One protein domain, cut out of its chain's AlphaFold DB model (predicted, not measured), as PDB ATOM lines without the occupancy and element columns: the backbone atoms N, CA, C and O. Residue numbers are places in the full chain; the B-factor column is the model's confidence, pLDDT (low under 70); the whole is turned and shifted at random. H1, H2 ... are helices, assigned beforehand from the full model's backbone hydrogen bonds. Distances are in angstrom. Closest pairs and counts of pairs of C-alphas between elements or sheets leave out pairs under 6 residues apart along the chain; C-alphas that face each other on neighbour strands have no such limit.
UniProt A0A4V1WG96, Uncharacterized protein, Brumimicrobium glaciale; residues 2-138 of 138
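AT A GLANCE: This is residues 2 to 138 of the 138 residues of an uncharacterized protein of Brumimicrobium glaciale (UniProt A0A4V1WG96). Three long helices, H1, H2 and H6, form an up-and-down bundle, each running against the one before. Short H3, H4 and H5 sit at one end. The printed part, 137 residues with six named helices in order H1 to H6, is all helix and loose, with radius of gyration of the C-alphas 18.2 A and spans of 57 by 37 by 19 A.

HOW THE PARTS SIT: H2, residues 32 to 68, touches H6, residues 106 to 137, closest at C-alphas 47 and 122, 5.2 A. H1, residues 2 to 29, touches H6, closest at C-alphas 9 and 114, 6.2 A. H3, residues 70 to 75, touches H2; H4, residues 92 to 95, and H5, residues 97 to 102, touch H6. In H2 26 of 33 O i to N i+4 pairs are within hydrogen-bond range, in H6 26 of 28.

IN THESE COORDINATES: H2 runs 55.2 A from C-alpha 32 at (-143.233, 14.726, 82.902). H6 ends at C-alpha 137, (-133.420, 20.941, 76.318).

THE WHOLE: The link H3 to H4 is long; pLDDT is under 70 at residues 2 and 138.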
ATOM      1  N   LYS A   2    -160.741  51.932  58.542       59.16
ATOM      2  CA  LYS A   2    -159.359  52.164  59.029       59.16
ATOM      3  C   LYS A   2    -159.063  51.593  60.433       59.16
ATOM      4  O   LYS A   2    -158.103  50.856  60.628       59.16
ATOM      5  N   GLY A   3    -159.968  51.833  61.386       77.69
ATOM      6  CA  GLY A   3    -159.818  51.351  62.765       77.69
ATOM      7  C   GLY A   3    -159.956  49.833  62.952       77.69
ATOM      8  O   GLY A   3    -159.444  49.301  63.930       77.69
ATOM      9  N   ILE A   4    -160.609  49.106  62.037       86.25
ATOM     10  CA  ILE A   4    -160.803  47.649  62.171       86.25
ATOM     11  C   ILE A   4    -159.506  46.907  61.831       86.25
ATOM     12  O   ILE A   4    -159.084  46.027  62.581       86.25
ATOM     13  N   LEU A   5    -158.843  47.286  60.734       88.44
ATOM     14  CA  LEU A   5    -157.576  46.674  60.315       88.44
ATOM     15  C   LEU A   5    -156.445  46.977  61.304       88.44
ATOM     16  O   LEU A   5    -155.628  46.107  61.602       88.44
ATOM     17  N   GLU A   6    -156.427  48.184  61.873       87.50
ATOM     18  CA  GLU A   6    -155.475  48.553  62.924       87.50
ATOM     19  C   GLU A   6    -155.702  47.753  64.212       87.50
ATOM     20  O   GLU A   6    -154.739  47.231  64.781       87.50
ATOM     21  N   LYS A   7    -156.962  47.577  64.640       91.19
ATOM     22  CA  LYS A   7    -157.308  46.711  65.778       91.19
ATOM     23  C   LYS A   7    -156.879  45.263  65.537       91.19
ATOM     24  O   LYS A   7    -156.212  44.695  66.398       91.19
ATOM     25  N   LYS A   8    -157.171  44.691  64.360       91.75
ATOM     26  CA  LYS A   8    -156.706  43.341  63.984       91.75
ATOM     27  C   LYS A   8    -155.184  43.229  64.019       91.75
ATOM     28  O   LYS A   8    -154.643  42.286  64.586       91.75
ATOM     29  N   SER A   9    -154.485  44.214  63.458       90.75
ATOM     30  CA  SER A   9    -153.023  44.254  63.482       90.75
ATOM     31  C   SER A   9    -152.487  44.237  64.915       90.75
ATOM     32  O   SER A   9    -151.581  43.457  65.208       90.75
ATOM     33  N   LYS A  10    -153.034  45.062  65.819       93.75
ATOM     34  CA  LYS A  10    -152.642  45.067  67.239       93.75
ATOM     35  C   LYS A  10    -152.941  43.726  67.911       93.75
ATOM     36  O   LYS A  10    -152.054  43.182  68.563       93.75
ATOM     37  N   PHE A  11    -154.131  43.174  67.679       95.44
ATOM     38  CA  PHE A  11    -154.536  41.868  68.194       95.44
ATOM     39  C   PHE A  11    -153.533  40.772  67.821       95.44
ATOM     40  O   PHE A  11    -153.055  40.081  68.711       95.44
ATOM     41  N   PHE A  12    -153.127  40.662  66.551       95.25
ATOM     42  CA  PHE A  12    -152.168  39.632  66.132       95.25
ATOM     43  C   PHE A  12    -150.800  39.754  66.812       95.25
ATOM     44  O   PHE A  12    -150.189  38.736  67.122       95.25
ATOM     45  N   THR A  13    -150.321  40.976  67.078       94.50
ATOM     46  CA  THR A  13    -149.077  41.162  67.846       94.50
ATOM     47  C   THR A  13    -149.240  40.715  69.287       94.50
ATOM     48  O   THR A  13    -148.406  39.959  69.773       94.50
ATOM     49  N   ILE A  14    -150.296  41.171  69.960       96.69
ATOM     50  CA  ILE A  14    -150.543  40.822  71.363       96.69
ATOM     51  C   ILE A  14    -150.711  39.309  71.494       96.69
ATOM     52  O   ILE A  14    -150.062  38.691  72.328       96.69
ATOM     53  N   TYR A  15    -151.510  38.705  70.617       97.31
ATOM     54  CA  TYR A  15    -151.736  37.268  70.588       97.31
ATOM     55  C   TYR A  15    -150.432  36.485  70.365       97.31
ATOM     56  O   TYR A  15    -150.157  35.552  71.110       97.31
ATOM     57  N   PHE A  16    -149.581  36.898  69.414       96.38
ATOM     58  CA  PHE A  16    -148.271  36.267  69.204       96.38
ATOM     59  C   PHE A  16    -147.395  36.306  70.464       96.38
ATOM     60  O   PHE A  16    -146.801  35.293  70.835       96.38
ATOM     61  N   ILE A  17    -147.332  37.465  71.125       96.50
ATOM     62  CA  ILE A  17    -146.554  37.639  72.358       96.50
ATOM     63  C   ILE A  17    -147.101  36.721  73.452       96.50
ATOM     64  O   ILE A  17    -146.334  35.962  74.036       96.50
ATOM     65  N   VAL A  18    -148.415  36.737  73.689       97.19
ATOM     66  CA  VAL A  18    -149.062  35.912  74.721       97.19
ATOM     67  C   VAL A  18    -148.812  34.425  74.481       97.19
ATOM     68  O   VAL A  18    -148.365  33.733  75.391       97.19
ATOM     69  N   VAL A  19    -149.029  33.933  73.259       96.38
ATOM     70  CA  VAL A  19    -148.814  32.517  72.925       96.38
ATOM     71  C   VAL A  19    -147.344  32.121  73.086       96.38
ATOM     72  O   VAL A  19    -147.052  31.040  73.590       96.38
ATOM     73  N   THR A  20    -146.408  33.001  72.723       95.12
ATOM     74  CA  THR A  20    -144.967  32.741  72.882       95.12
ATOM     75  C   THR A  20    -144.543  32.737  74.349       95.12
ATOM     76  O   THR A  20    -143.784  31.864  74.760       95.12
ATOM     77  N   VAL A  21    -145.066  33.651  75.169       95.50
ATOM     78  CA  VAL A  21    -144.815  33.658  76.618       95.50
ATOM     79  C   VAL A  21    -145.374  32.392  77.267       95.50
ATOM     80  O   VAL A  21    -144.655  31.730  78.006       95.50
ATOM     81  N   LEU A  22    -146.614  32.008  76.950       95.12
ATOM     82  CA  LEU A  22    -147.216  30.772  77.462       95.12
ATOM     83  C   LEU A  22    -146.425  29.529  77.047       95.12
ATOM     84  O   LEU A  22    -146.306  28.597  77.835       95.12
ATOM     85  N   TYR A  23    -145.859  29.523  75.842       94.31
ATOM     86  CA  TYR A  23    -145.004  28.438  75.375       94.31
ATOM     87  C   TYR A  23    -143.713  28.317  76.191       94.31
ATOM     88  O   TYR A  23    -143.383  27.223  76.650       94.31
ATOM     89  N   ILE A  24    -143.032  29.440  76.436       93.81
ATOM     90  CA  ILE A  24    -141.828  29.481  77.276       93.81
ATOM     91  C   ILE A  24    -142.161  29.023  78.700       93.81
ATOM     92  O   ILE A  24    -141.503  28.129  79.221       93.81
ATOM     93  N   LEU A  25    -143.214  29.575  79.312       93.12
ATOM     94  CA  LEU A  25    -143.659  29.167  80.650       93.12
ATOM     95  C   LEU A  25    -144.018  27.676  80.691       93.12
ATOM     96  O   LEU A  25    -143.630  26.972  81.620       93.12
ATOM     97  N   GLY A  26    -144.715  27.178  79.671       91.88
ATOM     98  CA  GLY A  26    -145.073  25.771  79.556       91.88
ATOM     99  C   GLY A  26    -143.841  24.868  79.550       91.88
ATOM    100  O   GLY A  26    -143.774  23.927  80.334       91.88
ATOM    101  N   ILE A  27    -142.843  25.174  78.720       90.62
ATOM    102  CA  ILE A  27    -141.597  24.397  78.670       90.62
ATOM    103  C   ILE A  27    -140.818  24.484  79.993       90.62
ATOM    104  O   ILE A  27    -140.235  23.485  80.418       90.62
ATOM    105  N   SER A  28    -140.805  25.642  80.654       90.06
ATOM    106  CA  SER A  28    -140.063  25.832  81.906       90.06
ATOM    107  C   SER A  28    -140.680  25.102  83.097       90.06
ATOM    108  O   SER A  28    -139.951  24.544  83.912       90.06
ATOM    109  N   PHE A  29    -142.011  25.126  83.225       90.19
ATOM    110  CA  PHE A  29    -142.694  24.730  84.463       90.19
ATOM    111  C   PHE A  29    -143.432  23.392  84.378       90.19
ATOM    112  O   PHE A  29    -143.681  22.775  85.414       90.19
ATOM    113  N   VAL A  30    -143.792  22.918  83.182       89.88
ATOM    114  CA  VAL A  30    -144.492  21.636  83.038       89.88
ATOM    115  C   VAL A  30    -143.481  20.497  83.029       89.88
ATOM    116  O   VAL A  30    -142.561  20.460  82.211       89.88
ATOM    117  N   SER A  31    -143.674  19.539  83.930       85.44
ATOM    118  CA  SER A  31    -142.839  18.349  84.065       85.44
ATOM    119  C   SER A  31    -143.526  17.092  83.518       85.44
ATOM    120  O   SER A  31    -144.721  17.071  83.212       85.44
ATOM    121  N   GLY A  32    -142.743  16.021  83.368       85.25
ATOM    122  CA  GLY A  32    -143.233  14.726  82.902       85.25
ATOM    123  C   GLY A  32    -143.585  14.695  81.412       85.25
ATOM    124  O   GLY A  32    -143.168  15.541  80.622       85.25
ATOM    125  N   GLN A  33    -144.364  13.687  81.018       84.94
ATOM    126  CA  GLN A  33    -144.674  13.405  79.609       84.94
ATOM    127  C   GLN A  33    -145.510  14.502  78.928       84.94
ATOM    128  O   GLN A  33    -145.468  14.637  77.707       84.94
ATOM    129  N   VAL A  34    -146.234  15.321  79.704       85.88
ATOM    130  CA  VAL A  34    -147.063  16.425  79.186       85.88
ATOM    131  C   VAL A  34    -146.207  17.490  78.489       85.88
ATOM    132  O   VAL A  34    -146.642  18.078  77.497       85.88
ATOM    133  N   LYS A  35    -144.954  17.676  78.934       85.12
ATOM    134  CA  LYS A  35    -144.001  18.635  78.355       85.12
ATOM    135  C   LYS A  35    -143.769  18.411  76.854       85.12
ATOM    136  O   LYS A  35    -143.610  19.375  76.108       85.12
ATOM    137  N   ASN A  36    -143.835  17.162  76.389       85.75
ATOM    138  CA  ASN A  36    -143.597  16.797  74.988       85.75
ATOM    139  C   ASN A  36    -144.695  17.293  74.033       85.75
ATOM    140  O   ASN A  36    -144.451  17.433  72.836       85.75
ATOM    141  N   TYR A  37    -145.894  17.589  74.544       90.44
ATOM    142  CA  TYR A  37    -147.014  18.070  73.729       90.44
ATOM    143  C   TYR A  37    -147.045  19.598  73.592       90.44
ATOM    144  O   TYR A  37    -147.685  20.126  72.684       90.44
ATOM    145  N   ILE A  38    -146.331  20.328  74.452       92.06
ATOM    146  CA  ILE A  38    -146.305  21.799  74.474       92.06
ATOM    147  C   ILE A  38    -145.847  22.411  73.134       92.06
ATOM    148  O   ILE A  38    -146.500  23.349  72.665       92.06
ATOM    149  N   PRO A  39    -144.819  21.878  72.446       91.81
ATOM    150  CA  PRO A  39    -144.424  22.371  71.125       91.81
ATOM    151  C   PRO A  39    -145.494  22.157  70.054       91.81
ATOM    152  O   PRO A  39    -145.663  22.998  69.173       91.81
ATOM    153  N   ILE A  40    -146.253  21.060  70.145       92.06
ATOM    154  CA  ILE A  40    -147.366  20.781  69.232       92.06
ATOM    155  C   ILE A  40    -148.461  21.831  69.439       92.06
ATOM    156  O   ILE A  40    -148.901  22.455  68.471       92.06
ATOM    157  N   PHE A  41    -148.847  22.099  70.691       93.06
ATOM    158  CA  PHE A  41    -149.808  23.161  71.005       93.06
ATOM    159  C   PHE A  41    -149.345  24.526  70.491       93.06
ATOM    160  O   PHE A  41    -150.142  25.249  69.893       93.06
ATOM    161  N   TYR A  42    -148.062  24.858  70.648       94.56
ATOM    162  CA  TYR A  42    -147.505  26.100  70.113       94.56
ATOM    163  C   TYR A  42    -147.570  26.172  68.585       94.56
ATOM    164  O   TYR A  42    -147.940  27.211  68.041       94.56
ATOM    165  N   MET A  43    -147.289  25.077  67.875       94.31
ATOM    166  CA  MET A  43    -147.395  25.052  66.414       94.31
ATOM    167  C   MET A  43    -148.819  25.321  65.922       94.31
ATOM    168  O   MET A  43    -149.007  26.080  64.967       94.31
ATOM    169  N   PHE A  44    -149.829  24.765  66.589       95.38
ATOM    170  CA  PHE A  44    -151.221  25.056  66.245       95.38
ATOM    171  C   PHE A  44    -151.624  26.485  66.625       95.38
ATOM    172  O   PHE A  44    -152.161  27.221  65.792       95.38
ATOM    173  N   ALA A  45    -151.331  26.900  67.859       94.88
ATOM    174  CA  ALA A  45    -151.721  28.207  68.379       94.88
ATOM    175  C   ALA A  45    -150.967  29.370  67.715       94.88
ATOM    176  O   ALA A  45    -151.513  30.468  67.638       94.88
ATOM    177  N   GLY A  46    -149.743  29.142  67.237       95.06
ATOM    178  CA  GLY A  46    -148.909  30.099  66.520       95.06
ATOM    179  C   GLY A  46    -149.005  29.908  65.010       95.06
ATOM    180  O   GLY A  46    -149.805  30.563  64.340       95.06
ATOM    181  N   PHE A  47    -148.181  29.015  64.458       94.25
ATOM    182  CA  PHE A  47    -148.004  28.866  63.011       94.25
ATOM    183  C   PHE A  47    -149.324  28.630  62.259       94.25
ATOM    184  O   PHE A  47    -149.653  29.400  61.352       94.25
ATOM    185  N   VAL A  48    -150.107  27.617  62.649       96.06
ATOM    186  CA  VAL A  48    -151.355  27.261  61.946       96.06
ATOM    187  C   VAL A  48    -152.380  28.391  62.053       96.06
ATOM    188  O   VAL A  48    -152.954  28.801  61.040       96.06
ATOM    189  N   PHE A  49    -152.569  28.949  63.250       96.56
ATOM    190  CA  PHE A  49    -153.474  30.076  63.472       96.56
ATOM    191  C   PHE A  49    -153.156  31.268  62.556       96.56
ATOM    192  O   PHE A  49    -154.051  31.809  61.891       96.56
ATOM    193  N   PHE A  50    -151.887  31.677  62.472       96.69
ATOM    194  CA  PHE A  50    -151.503  32.801  61.619       96.69
ATOM    195  C   PHE A  50    -151.575  32.464  60.126       96.69
ATOM    196  O   PHE A  50    -151.979  33.328  59.346       96.69
ATOM    197  N   ALA A  51    -151.270  31.229  59.717       95.00
ATOM    198  CA  ALA A  51    -151.389  30.782  58.326       95.00
ATOM    199  C   ALA A  51    -152.845  30.800  57.820       95.00
ATOM    200  O   ALA A  51    -153.117  31.222  56.687       95.00
ATOM    201  N   ILE A  52    -153.801  30.412  58.670       96.00
ATOM    202  CA  ILE A  52    -155.237  30.502  58.366       96.00
ATOM    203  C   ILE A  52    -155.653  31.970  58.222       96.00
ATOM    204  O   ILE A  52    -156.254  32.348  57.214       96.00
ATOM    205  N   ASN A  53    -155.281  32.821  59.183       95.81
ATOM    206  CA  ASN A  53    -155.602  34.252  59.132       95.81
ATOM    207  C   ASN A  53    -154.982  34.947  57.911       95.81
ATOM    208  O   ASN A  53    -155.634  35.774  57.275       95.81
ATOM    209  N   PHE A  54    -153.755  34.578  57.542       95.31
ATOM    210  CA  PHE A  54    -153.117  35.031  56.311       95.31
ATOM    211  C   PHE A  54    -153.933  34.650  55.078       95.31
ATOM    212  O   PHE A  54    -154.192  35.505  54.236       95.31
ATOM    213  N   SER A  55    -154.389  33.401  54.993       93.12
ATOM    214  CA  SER A  55    -155.189  32.927  53.860       93.12
ATOM    215  C   SER A  55    -156.509  33.695  53.723       93.12
ATOM    216  O   SER A  55    -156.884  34.084  52.614       93.12
ATOM    217  N   ILE A  56    -157.180  33.977  54.846       94.06
ATOM    218  CA  ILE A  56    -158.418  34.770  54.883       94.06
ATOM    219  C   ILE A  56    -158.156  36.209  54.419       94.06
ATOM    220  O   ILE A  56    -158.835  36.711  53.521       94.06
ATOM    221  N   GLU A  57    -157.158  36.883  54.997       94.38
ATOM    222  CA  GLU A  57    -156.859  38.273  54.638       94.38
ATOM    223  C   GLU A  57    -156.313  38.403  53.212       94.38
ATOM    224  O   GLU A  57    -156.575  39.408  52.548       94.38
ATOM    225  N   LEU A  58    -155.625  37.380  52.696       93.19
ATOM    226  CA  LEU A  58    -155.156  37.348  51.314       93.19
ATOM    227  C   LEU A  58    -156.331  37.263  50.346       93.19
ATOM    228  O   LEU A  58    -156.325  37.929  49.314       93.19
ATOM    229  N   ASN A  59    -157.365  36.498  50.693       92.38
ATOM    230  CA  ASN A  59    -158.586  36.454  49.905       92.38
ATOM    231  C   ASN A  59    -159.301  37.816  49.895       92.38
ATOM    232  O   ASN A  59    -159.682  38.304  48.833       92.38
ATOM    233  N   HIS A  60    -159.417  38.482  51.048       93.25
ATOM    234  CA  HIS A  60    -159.993  39.831  51.106       93.25
ATOM    235  C   HIS A  60    -159.184  40.849  50.297       93.25
ATOM    236  O   HIS A  60    -159.758  41.654  49.564       93.25
ATOM    237  N   PHE A  61    -157.855  40.800  50.404       94.06
ATOM    238  CA  PHE A  61    -156.960  41.629  49.605       94.06
ATOM    239  C   PHE A  61    -157.119  41.349  48.107       94.06
ATOM    240  O   PHE A  61    -157.235  42.288  47.332       94.06
ATOM    241  N   SER A  62    -157.198  40.078  47.712       92.25
ATOM    242  CA  SER A  62    -157.419  39.636  46.331       92.25
ATOM    243  C   SER A  62    -158.718  40.195  45.751       92.25
ATOM    244  O   SER A  62    -158.711  40.796  44.676       92.25
ATOM    245  N   VAL A  63    -159.825  40.075  46.488       92.81
ATOM    246  CA  VAL A  63    -161.128  40.617  46.076       92.81
ATOM    247  C   VAL A  63    -161.087  42.141  45.966       92.81
ATOM    248  O   VAL A  63    -161.635  42.695  45.014       92.81
ATOM    249  N   LEU A  64    -160.444  42.826  46.916       93.69
ATOM    250  CA  LEU A  64    -160.325  44.282  46.882       93.69
ATOM    251  C   LEU A  64    -159.442  44.747  45.719       93.69
ATOM    252  O   LEU A  64    -159.839  45.647  44.984       93.69
ATOM    253  N   LEU A  65    -158.291  44.106  45.508       93.19
ATOM    254  CA  LEU A  65    -157.375  44.423  44.416       93.19
ATOM    255  C   LEU A  65    -158.062  44.252  43.061       93.19
ATOM    256  O   LEU A  65    -158.000  45.156  42.241       93.19
ATOM    257  N   LYS A  66    -158.804  43.154  42.866       93.12
ATOM    258  CA  LYS A  66    -159.571  42.912  41.635       93.12
ATOM    259  C   LYS A  66    -160.579  44.023  41.327       93.12
ATOM    260  O   LYS A  66    -160.872  44.258  40.162       93.12
ATOM    261  N   LYS A  67    -161.134  44.675  42.355       92.44
ATOM    262  CA  LYS A  67    -162.086  45.785  42.198       92.44
ATOM    263  C   LYS A  67    -161.396  47.120  41.931       92.44
ATOM    264  O   LYS A  67    -161.920  47.917  41.168       92.44
ATOM    265  N   VAL A  68    -160.277  47.374  42.607       93.38
ATOM    266  CA  VAL A  68    -159.587  48.672  42.569       93.38
ATOM    267  C   VAL A  68    -158.674  48.786  41.353       93.38
ATOM    268  O   VAL A  68    -158.670  49.821  40.699       93.38
ATOM    269  N   ASP A  69    -157.922  47.731  41.048       91.69
ATOM    270  CA  ASP A  69    -157.006  47.677  39.912       91.69
ATOM    271  C   ASP A  69    -157.032  46.270  39.279       91.69
ATOM    272  O   ASP A  69    -156.236  45.386  39.628       91.69
ATOM    273  N   PRO A  70    -157.979  46.028  38.350       90.81
ATOM    274  CA  PRO A  70    -158.105  44.748  37.661       90.81
ATOM    275  C   PRO A  70    -156.878  44.400  36.809       90.81
ATOM    276  O   PRO A  70    -156.584  43.219  36.617       90.81
ATOM    277  N   LEU A  71    -156.162  45.405  36.290       90.75
ATOM    278  CA  LEU A  71    -154.974  45.195  35.462       90.75
ATOM    279  C   LEU A  71    -153.836  44.644  36.315       90.75
ATOM    280  O   LEU A  71    -153.269  43.600  35.979       90.75
ATOM    281  N   LEU A  72    -153.572  45.279  37.460       89.50
ATOM    282  CA  LEU A  72    -152.581  44.791  38.413       89.50
ATOM    283  C   LEU A  72    -152.972  43.416  38.967       89.50
ATOM    284  O   LEU A  72    -152.124  42.532  39.092       89.50
ATOM    285  N   TYR A  73    -154.260  43.191  39.242       90.44
ATOM    286  CA  TYR A  73    -154.753  41.877  39.650       90.44
ATOM    287  C   TYR A  73    -154.420  40.785  38.623       90.44
ATOM    288  O   TYR A  73    -153.876  39.739  38.983       90.44
ATOM    289  N   ASN A  74    -154.728  41.024  37.347       88.69
ATOM    290  CA  ASN A  74    -154.511  40.049  36.282       88.69
ATOM    291  C   ASN A  74    -153.017  39.783  36.050       88.69
ATOM    292  O   ASN A  74    -152.639  38.622  35.887       88.69
ATOM    293  N   ALA A  75    -152.176  40.821  36.119       87.75
ATOM    294  CA  ALA A  75    -150.724  40.712  35.958       87.75
ATOM    295  C   ALA A  75    -150.068  39.784  36.999       87.75
ATOM    296  O   ALA A  75    -149.099  39.095  36.692       87.75
ATOM    297  N   TYR A  76    -150.620  39.735  38.214       88.25
ATOM    298  CA  TYR A  76    -150.099  38.926  39.322       88.25
ATOM    299  C   TYR A  76    -150.984  37.723  39.684       88.25
ATOM    300  O   TYR A  76    -150.762  37.043  40.697       88.25
ATOM    301  N   SER A  77    -151.991  37.439  38.861       88.69
ATOM    302  CA  SER A  77    -152.770  36.213  38.969       88.69
ATOM    303  C   SER A  77    -151.916  35.003  38.585       88.69
ATOM    304  O   SER A  77    -150.967  35.101  37.807       88.69
ATOM    305  N   ILE A  78    -152.221  33.840  39.161       86.88
ATOM    306  CA  ILE A  78    -151.534  32.592  38.819       86.88
ATOM    307  C   ILE A  78    -151.668  32.356  37.307       86.88
ATOM    308  O   ILE A  78    -152.775  32.358  36.772       86.88
ATOM    309  N   SER A  79    -150.548  32.143  36.617       83.69
ATOM    310  CA  SER A  79    -150.509  32.022  35.154       83.69
ATOM    311  C   SER A  79    -150.655  30.584  34.640       83.69
ATOM    312  O   SER A  79    -150.914  30.388  33.451       83.69
ATOM    313  N   PHE A  80    -150.552  29.575  35.514       82.06
ATOM    314  CA  PHE A  80    -150.570  28.153  35.154       82.06
ATOM    315  C   PHE A  80    -151.354  27.276  36.150       82.06
ATOM    316  O   PHE A  80    -151.569  27.646  37.302       82.06
ATOM    317  N   GLY A  81    -151.780  26.089  35.707       84.19
ATOM    318  CA  GLY A  81    -152.471  25.103  36.547       84.19
ATOM    319  C   GLY A  81    -153.969  25.378  36.785       84.19
ATOM    320  O   GLY A  81    -154.548  26.287  36.185       84.19
ATOM    321  N   PRO A  82    -154.621  24.602  37.674       83.81
ATOM    322  CA  PRO A  82    -156.077  24.629  37.870       83.81
ATOM    323  C   PRO A  82    -156.609  25.951  38.453       83.81
ATOM    324  O   PRO A  82    -157.804  26.234  38.375       83.81
ATOM    325  N   PHE A  83    -155.729  26.787  39.013       83.44
ATOM    326  CA  PHE A  83    -156.069  28.091  39.592       83.44
ATOM    327  C   PHE A  83    -155.738  29.281  38.677       83.44
ATOM    328  O   PHE A  83    -155.811  30.431  39.127       83.44
ATOM    329  N   LYS A  84    -155.391  29.029  37.407       84.62
ATOM    330  CA  LYS A  84    -154.999  30.064  36.442       84.62
ATOM    331  C   LYS A  84    -156.038  31.188  36.347       84.62
ATOM    332  O   LYS A  84    -157.220  30.921  36.135       84.62
ATOM    333  N   GLY A  85    -155.608  32.438  36.525       77.19
ATOM    334  CA  GLY A  85    -156.451  33.641  36.444       77.19
ATOM    335  C   GLY A  85    -157.510  33.786  37.548       77.19
ATOM    336  O   GLY A  85    -158.235  34.779  37.580       77.19
ATOM    337  N   ARG A  86    -157.630  32.811  38.459       78.69
ATOM    338  CA  ARG A  86    -158.663  32.784  39.511       78.69
ATOM    339  C   ARG A  86    -158.138  33.201  40.878       78.69
ATOM    340  O   ARG A  86    -158.919  33.613  41.731       78.69
ATOM    341  N   ARG A  87    -156.831  33.061  41.105       83.62
ATOM    342  CA  ARG A  87    -156.189  33.323  42.395       83.62
ATOM    343  C   ARG A  87    -154.926  34.148  42.192       83.62
ATOM    344  O   ARG A  87    -154.211  33.950  41.212       83.62
ATOM    345  N   LEU A  88    -154.654  35.055  43.126       86.31
ATOM    346  CA  LEU A  88    -153.381  35.769  43.165       86.31
ATOM    347  C   LEU A  88    -152.248  34.824  43.547       86.31
ATOM    348  O   LEU A  88    -152.416  33.952  44.402       86.31
ATOM    349  N   ASN A  89    -151.083  35.036  42.945       84.25
ATOM    350  CA  ASN A  89    -149.860  34.424  43.432       84.25
ATOM    351  C   ASN A  89    -149.512  35.033  44.800       84.25
ATOM    352  O   ASN A  89    -149.396  36.249  44.913       84.25
ATOM    353  N   ASN A  90    -149.308  34.210  45.833       82.06
ATOM    354  CA  ASN A  90    -148.970  34.679  47.184       82.06
ATOM    355  C   ASN A  90    -147.702  35.557  47.211       82.06
ATOM    356  O   ASN A  90    -147.572  36.418  48.081       82.06
ATOM    357  N   LEU A  91    -146.794  35.379  46.244       81.00
ATOM    358  CA  LEU A  91    -145.580  36.187  46.094       81.00
ATOM    359  C   LEU A  91    -145.863  37.659  45.769       81.00
ATOM    360  O   LEU A  91    -144.998  38.505  46.000       81.00
ATOM    361  N   ILE A  92    -147.077  37.981  45.304       82.25
ATOM    362  CA  ILE A  92    -147.500  39.356  45.024       82.25
ATOM    363  C   ILE A  92    -147.194  40.275  46.210       82.25
ATOM    364  O   ILE A  92    -146.674  41.366  46.027       82.25
ATOM    365  N   ILE A  93    -147.407  39.797  47.439       83.94
ATOM    366  CA  ILE A  93    -147.305  40.585  48.672       83.94
ATOM    367  C   ILE A  93    -145.911  41.212  48.835       83.94
ATOM    368  O   ILE A  93    -145.796  42.300  49.399       83.94
ATOM    369  N   PHE A  94    -144.863  40.578  48.308       85.19
ATOM    370  CA  PHE A  94    -143.499  41.103  48.374       85.19
ATOM    371  C   PHE A  94    -143.144  41.974  47.169       85.19
ATOM    372  O   PHE A  94    -142.429  42.963  47.329       85.19
ATOM    373  N   ASN A  95    -143.687  41.656  45.994       83.00
ATOM    374  CA  ASN A  95    -143.261  42.260  44.735       83.00
ATOM    375  C   ASN A  95    -143.978  43.577  44.415       83.00
ATOM    376  O   ASN A  95    -143.370  44.435  43.791       83.00
ATOM    377  N   VAL A  96    -145.218  43.781  44.884       85.31
ATOM    378  CA  VAL A  96    -146.046  44.941  44.467       85.31
ATOM    379  C   VAL A  96    -146.119  46.085  45.480       85.31
ATOM    380  O   VAL A  96    -147.032  46.911  45.464       85.31
ATOM    381  N   SER A  97    -145.203  46.121  46.449       85.62
ATOM    382  CA  SER A  97    -145.280  47.071  47.571       85.62
ATOM    383  C   SER A  97    -145.274  48.539  47.118       85.62
ATOM    384  O   SER A  97    -145.862  49.389  47.791       85.62
ATOM    385  N   LYS A  98    -144.623  48.855  45.989       86.69
ATOM    386  CA  LYS A  98    -144.586  50.218  45.435       86.69
ATOM    387  C   LYS A  98    -145.881  50.540  44.689       86.69
ATOM    388  O   LYS A  98    -146.495  51.568  44.950       86.69
ATOM    389  N   GLU A  99    -146.335  49.631  43.842       88.00
ATOM    390  CA  GLU A  99    -147.543  49.730  43.029       88.00
ATOM    391  C   GLU A  99    -148.779  49.904  43.915       88.00
ATOM    392  O   GLU A  99    -149.556  50.832  43.718       88.00
ATOM    393  N   ILE A 100    -148.906  49.107  44.982       88.94
ATOM    394  CA  ILE A 100    -150.022  49.217  45.934       88.94
ATOM    395  C   ILE A 100    -150.040  50.572  46.651       88.94
ATOM    396  O   ILE A 100    -151.116  51.102  46.931       88.94
ATOM    397  N   LYS A 101    -148.872  51.153  46.947       87.94
ATOM    398  CA  LYS A 101    -148.796  52.506  47.520       87.94
ATOM    399  C   LYS A 101    -149.212  53.565  46.499       87.94
ATOM    400  O   LYS A 101    -149.909  54.502  46.877       87.94
ATOM    401  N   ASN A 102    -148.833  53.386  45.234       89.56
ATOM    402  CA  ASN A 102    -149.136  54.321  44.150       89.56
ATOM    403  C   ASN A 102    -150.625  54.341  43.770       89.56
ATOM    404  O   ASN A 102    -151.117  55.383  43.357       89.56
ATOM    405  N   ILE A 103    -151.362  53.241  43.978       89.38
ATOM    406  CA  ILE A 103    -152.825  53.186  43.769       89.38
ATOM    407  C   ILE A 103    -153.573  54.200  44.659       89.38
ATOM    408  O   ILE A 103    -154.702  54.579  44.361       89.38
ATOM    409  N   GLY A 104    -152.993  54.618  45.792       86.00
ATOM    410  CA  GLY A 104    -153.620  55.583  46.703       86.00
ATOM    411  C   GLY A 104    -154.836  55.040  47.468       86.00
ATOM    412  O   GLY A 104    -155.398  55.735  48.316       86.00
ATOM    413  N   ASN A 105    -155.232  53.779  47.242       91.25
ATOM    414  CA  ASN A 105    -156.321  53.152  47.981       91.25
ATOM    415  C   ASN A 105    -155.871  52.805  49.405       91.25
ATOM    416  O   ASN A 105    -155.151  51.843  49.678       91.25
ATOM    417  N   THR A 106    -156.356  53.626  50.324       91.19
ATOM    418  CA  THR A 106    -156.057  53.605  51.753       91.19
ATOM    419  C   THR A 106    -156.328  52.240  52.413       91.19
ATOM    420  O   THR A 106    -155.496  51.758  53.187       91.19
ATOM    421  N   GLU A 107    -157.422  51.558  52.057       92.38
ATOM    422  CA  GLU A 107    -157.750  50.233  52.597       92.38
ATOM    423  C   GLU A 107    -156.820  49.147  52.043       92.38
ATOM    424  O   GLU A 107    -156.313  48.314  52.801       92.38
ATOM    425  N   LEU A 108    -156.555  49.175  50.737       92.12
ATOM    426  CA  LEU A 108    -155.675  48.225  50.061       92.12
ATOM    427  C   LEU A 108    -154.256  48.267  50.648       92.12
ATOM    428  O   LEU A 108    -153.682  47.221  50.961       92.12
ATOM    429  N   ILE A 109    -153.737  49.472  50.902       92.81
ATOM    430  CA  ILE A 109    -152.437  49.693  51.552       92.81
ATOM    431  C   ILE A 109    -152.423  49.108  52.970       92.81
ATOM    432  O   ILE A 109    -151.445  48.480  53.381       92.81
ATOM    433  N   GLN A 110    -153.491  49.301  53.746       93.12
ATOM    434  CA  GLN A 110    -153.566  48.762  55.107       93.12
ATOM    435  C   GLN A 110    -153.644  47.235  55.129       93.12
ATOM    436  O   GLN A 110    -152.974  46.604  55.950       93.12
ATOM    437  N   ARG A 111    -154.411  46.632  54.216       93.62
ATOM    438  CA  ARG A 111    -154.484  45.172  54.072       93.62
ATOM    439  C   ARG A 111    -153.154  44.579  53.627       93.62
ATOM    440  O   ARG A 111    -152.729  43.572  54.184       93.62
ATOM    441  N   HIS A 112    -152.457  45.229  52.698       94.12
ATOM    442  CA  HIS A 112    -151.114  44.822  52.283       94.12
ATOM    443  C   HIS A 112    -150.119  44.837  53.453       94.12
ATOM    444  O   HIS A 112    -149.422  43.848  53.691       94.12
ATOM    445  N   LYS A 113    -150.125  45.898  54.271       93.25
ATOM    446  CA  LYS A 113    -149.322  45.960  55.507       93.25
ATOM    447  C   LYS A 113    -149.680  44.845  56.495       93.25
ATOM    448  O   LYS A 113    -148.783  44.268  57.111       93.25
ATOM    449  N   LEU A 114    -150.970  44.539  56.654       94.75
ATOM    450  CA  LEU A 114    -151.438  43.452  57.517       94.75
ATOM    451  C   LEU A 114    -150.942  42.086  57.024       94.75
ATOM    452  O   LEU A 114    -150.470  41.290  57.831       94.75
ATOM    453  N   LEU A 115    -150.984  41.842  55.715       95.06
ATOM    454  CA  LEU A 115    -150.471  40.617  55.103       95.06
ATOM    455  C   LEU A 115    -148.971  40.444  55.321       95.06
ATOM    456  O   LEU A 115    -148.545  39.389  55.785       95.06
ATOM    457  N   LEU A 116    -148.176  41.487  55.068       94.31
ATOM    458  CA  LEU A 116    -146.737  41.466  55.349       94.31
ATOM    459  C   LEU A 116    -146.451  41.150  56.819       94.31
ATOM    460  O   LEU A 116    -145.533  40.393  57.133       94.31
ATOM    461  N   LYS A 117    -147.244  41.715  57.733       94.31
ATOM    462  CA  LYS A 117    -147.131  41.422  59.161       94.31
ATOM    463  C   LYS A 117    -147.476  39.967  59.473       94.31
ATOM    464  O   LYS A 117    -146.736  39.339  60.221       94.31
ATOM    465  N   LEU A 118    -148.551  39.430  58.903       95.25
ATOM    466  CA  LEU A 118    -148.936  38.033  59.097       95.25
ATOM    467  C   LEU A 118    -147.843  37.080  58.612       95.25
ATOM    468  O   LEU A 118    -147.480  36.188  59.366       95.25
ATOM    469  N   VAL A 119    -147.237  37.318  57.442       94.75
ATOM    470  CA  VAL A 119    -146.066  36.538  56.991       94.75
ATOM    471  C   VAL A 119    -144.955  36.580  58.037       94.75
ATOM    472  O   VAL A 119    -144.447  35.532  58.425       94.75
ATOM    473  N   LYS A 120    -144.583  37.775  58.518       94.50
ATOM    474  CA  LYS A 120    -143.524  37.908  59.531       94.50
ATOM    475  C   LYS A 120    -143.839  37.085  60.775       94.50
ATOM    476  O   LYS A 120    -142.967  36.388  61.271       94.50
ATOM    477  N   VAL A 121    -145.074  37.145  61.262       95.44
ATOM    478  CA  VAL A 121    -145.478  36.418  62.468       95.44
ATOM    479  C   VAL A 121    -145.555  34.905  62.227       95.44
ATOM    480  O   VAL A 121    -145.166  34.149  63.111       95.44
ATOM    481  N   ILE A 122    -145.967  34.446  61.039       95.62
ATOM    482  CA  ILE A 122    -145.909  33.024  60.645       95.62
ATOM    483  C   ILE A 122    -144.465  32.522  60.708       95.62
ATOM    484  O   ILE A 122    -144.193  31.514  61.354       95.62
ATOM    485  N   VAL A 123    -143.544  33.249  60.067       95.00
ATOM    486  CA  VAL A 123    -142.118  32.902  60.031       95.00
ATOM    487  C   VAL A 123    -141.529  32.903  61.439       95.00
ATOM    488  O   VAL A 123    -140.873  31.942  61.826       95.00
ATOM    489  N   LEU A 124    -141.816  33.938  62.235       95.44
ATOM    490  CA  LEU A 124    -141.358  34.015  63.621       95.44
ATOM    491  C   LEU A 124    -141.904  32.867  64.471       95.44
ATOM    492  O   LEU A 124    -141.128  32.291  65.215       95.44
ATOM    493  N   SER A 125    -143.184  32.507  64.330       93.62
ATOM    494  CA  SER A 125    -143.797  31.390  65.069       93.62
ATOM    495  C   SER A 125    -143.196  30.040  64.678       93.62
ATOM    496  O   SER A 125    -143.072  29.151  65.511       93.62
ATOM    497  N   PHE A 126    -142.827  29.870  63.407       93.94
ATOM    498  CA  PHE A 126    -142.182  28.647  62.942       93.94
ATOM    499  C   PHE A 126    -140.751  28.522  63.476       93.94
ATOM    500  O   PHE A 126    -140.346  27.449  63.908       93.94
ATOM    501  N   ILE A 127    -139.989  29.620  63.467       94.06
ATOM    502  CA  ILE A 127    -138.572  29.633  63.860       94.06
ATOM    503  C   ILE A 127    -138.395  29.638  65.386       94.06
ATOM    504  O   ILE A 127    -137.467  29.016  65.901       94.06
ATOM    505  N   SER A 128    -139.270  30.311  66.132       92.31
ATOM    506  CA  SER A 128    -139.201  30.356  67.598       92.31
ATOM    507  C   SER A 128    -139.372  28.978  68.237       92.31
ATOM    508  O   SER A 128    -138.758  28.718  69.267       92.31
ATOM    509  N   MET A 129    -140.163  28.085  67.631       91.44
ATOM    510  CA  MET A 129    -140.409  26.739  68.153       91.44
ATOM    511  C   MET A 129    -139.107  25.938  68.357       91.44
ATOM    512  O   MET A 129    -138.843  25.574  69.508       91.44
ATOM    513  N   PRO A 130    -138.280  25.674  67.321       90.69
ATOM    514  CA  PRO A 130    -137.028  24.944  67.491       90.69
ATOM    515  C   PRO A 130    -136.002  25.720  68.320       90.69
ATOM    516  O   PRO A 130    -135.291  25.101  69.101       90.69
ATOM    517  N   ILE A 131    -135.941  27.055  68.215       90.88
ATOM    518  CA  ILE A 131    -134.995  27.861  69.009       90.88
ATOM    519  C   ILE A 131    -135.257  27.692  70.505       90.88
ATOM    520  O   ILE A 131    -134.338  27.401  71.264       90.88
ATOM    521  N   ILE A 132    -136.510  27.852  70.934       87.56
ATOM    522  CA  ILE A 132    -136.880  27.713  72.347       87.56
ATOM    523  C   ILE A 132    -136.683  26.265  72.803       87.56
ATOM    524  O   ILE A 132    -136.222  26.042  73.913       87.56
ATOM    525  N   LEU A 133    -136.968  25.272  71.955       86.38
ATOM    526  CA  LEU A 133    -136.676  23.879  72.297       86.38
ATOM    527  C   LEU A 133    -135.188  23.650  72.558       86.38
ATOM    528  O   LEU A 133    -134.845  23.092  73.593       86.38
ATOM    529  N   VAL A 134    -134.315  24.106  71.660       87.31
ATOM    530  CA  VAL A 134    -132.865  23.957  71.835       87.31
ATOM    531  C   VAL A 134    -132.410  24.637  73.126       87.31
ATOM    532  O   VAL A 134    -131.717  24.007  73.904       87.31
ATOM    533  N   LEU A 135    -132.869  25.858  73.411       86.12
ATOM    534  CA  LEU A 135    -132.462  26.613  74.606       86.12
ATOM    535  C   LEU A 135    -132.877  25.995  75.954       86.12
ATOM    536  O   LEU A 135    -132.340  26.390  76.984       86.12
ATOM    537  N   PHE A 136    -133.882  25.117  75.976       81.31
ATOM    538  CA  PHE A 136    -134.432  24.546  77.214       81.31
ATOM    539  C   PHE A 136    -134.193  23.041  77.367       81.31
ATOM    540  O   PHE A 136    -134.488  22.482  78.427       81.31
ATOM    541  N   PHE A 137    -133.722  22.373  76.314       75.12
ATOM    542  CA  PHE A 137    -133.420  20.941  76.318       75.12
ATOM    543  C   PHE A 137    -131.936  20.630  76.060       75.12
ATOM    544  O   PHE A 137    -131.534  19.494  76.307       75.12
ATOM    545  N   TYR A 138    -131.148  21.609  75.605       63.88
ATOM    546  CA  TYR A 138    -129.682  21.596  75.552       63.88
ATOM    547  C   TYR A 138    -129.123  22.719  76.426       63.88
ATOM    548  O   TYR A 138    -128.034  22.500  76.999       63.88
TER     549      TYR A 138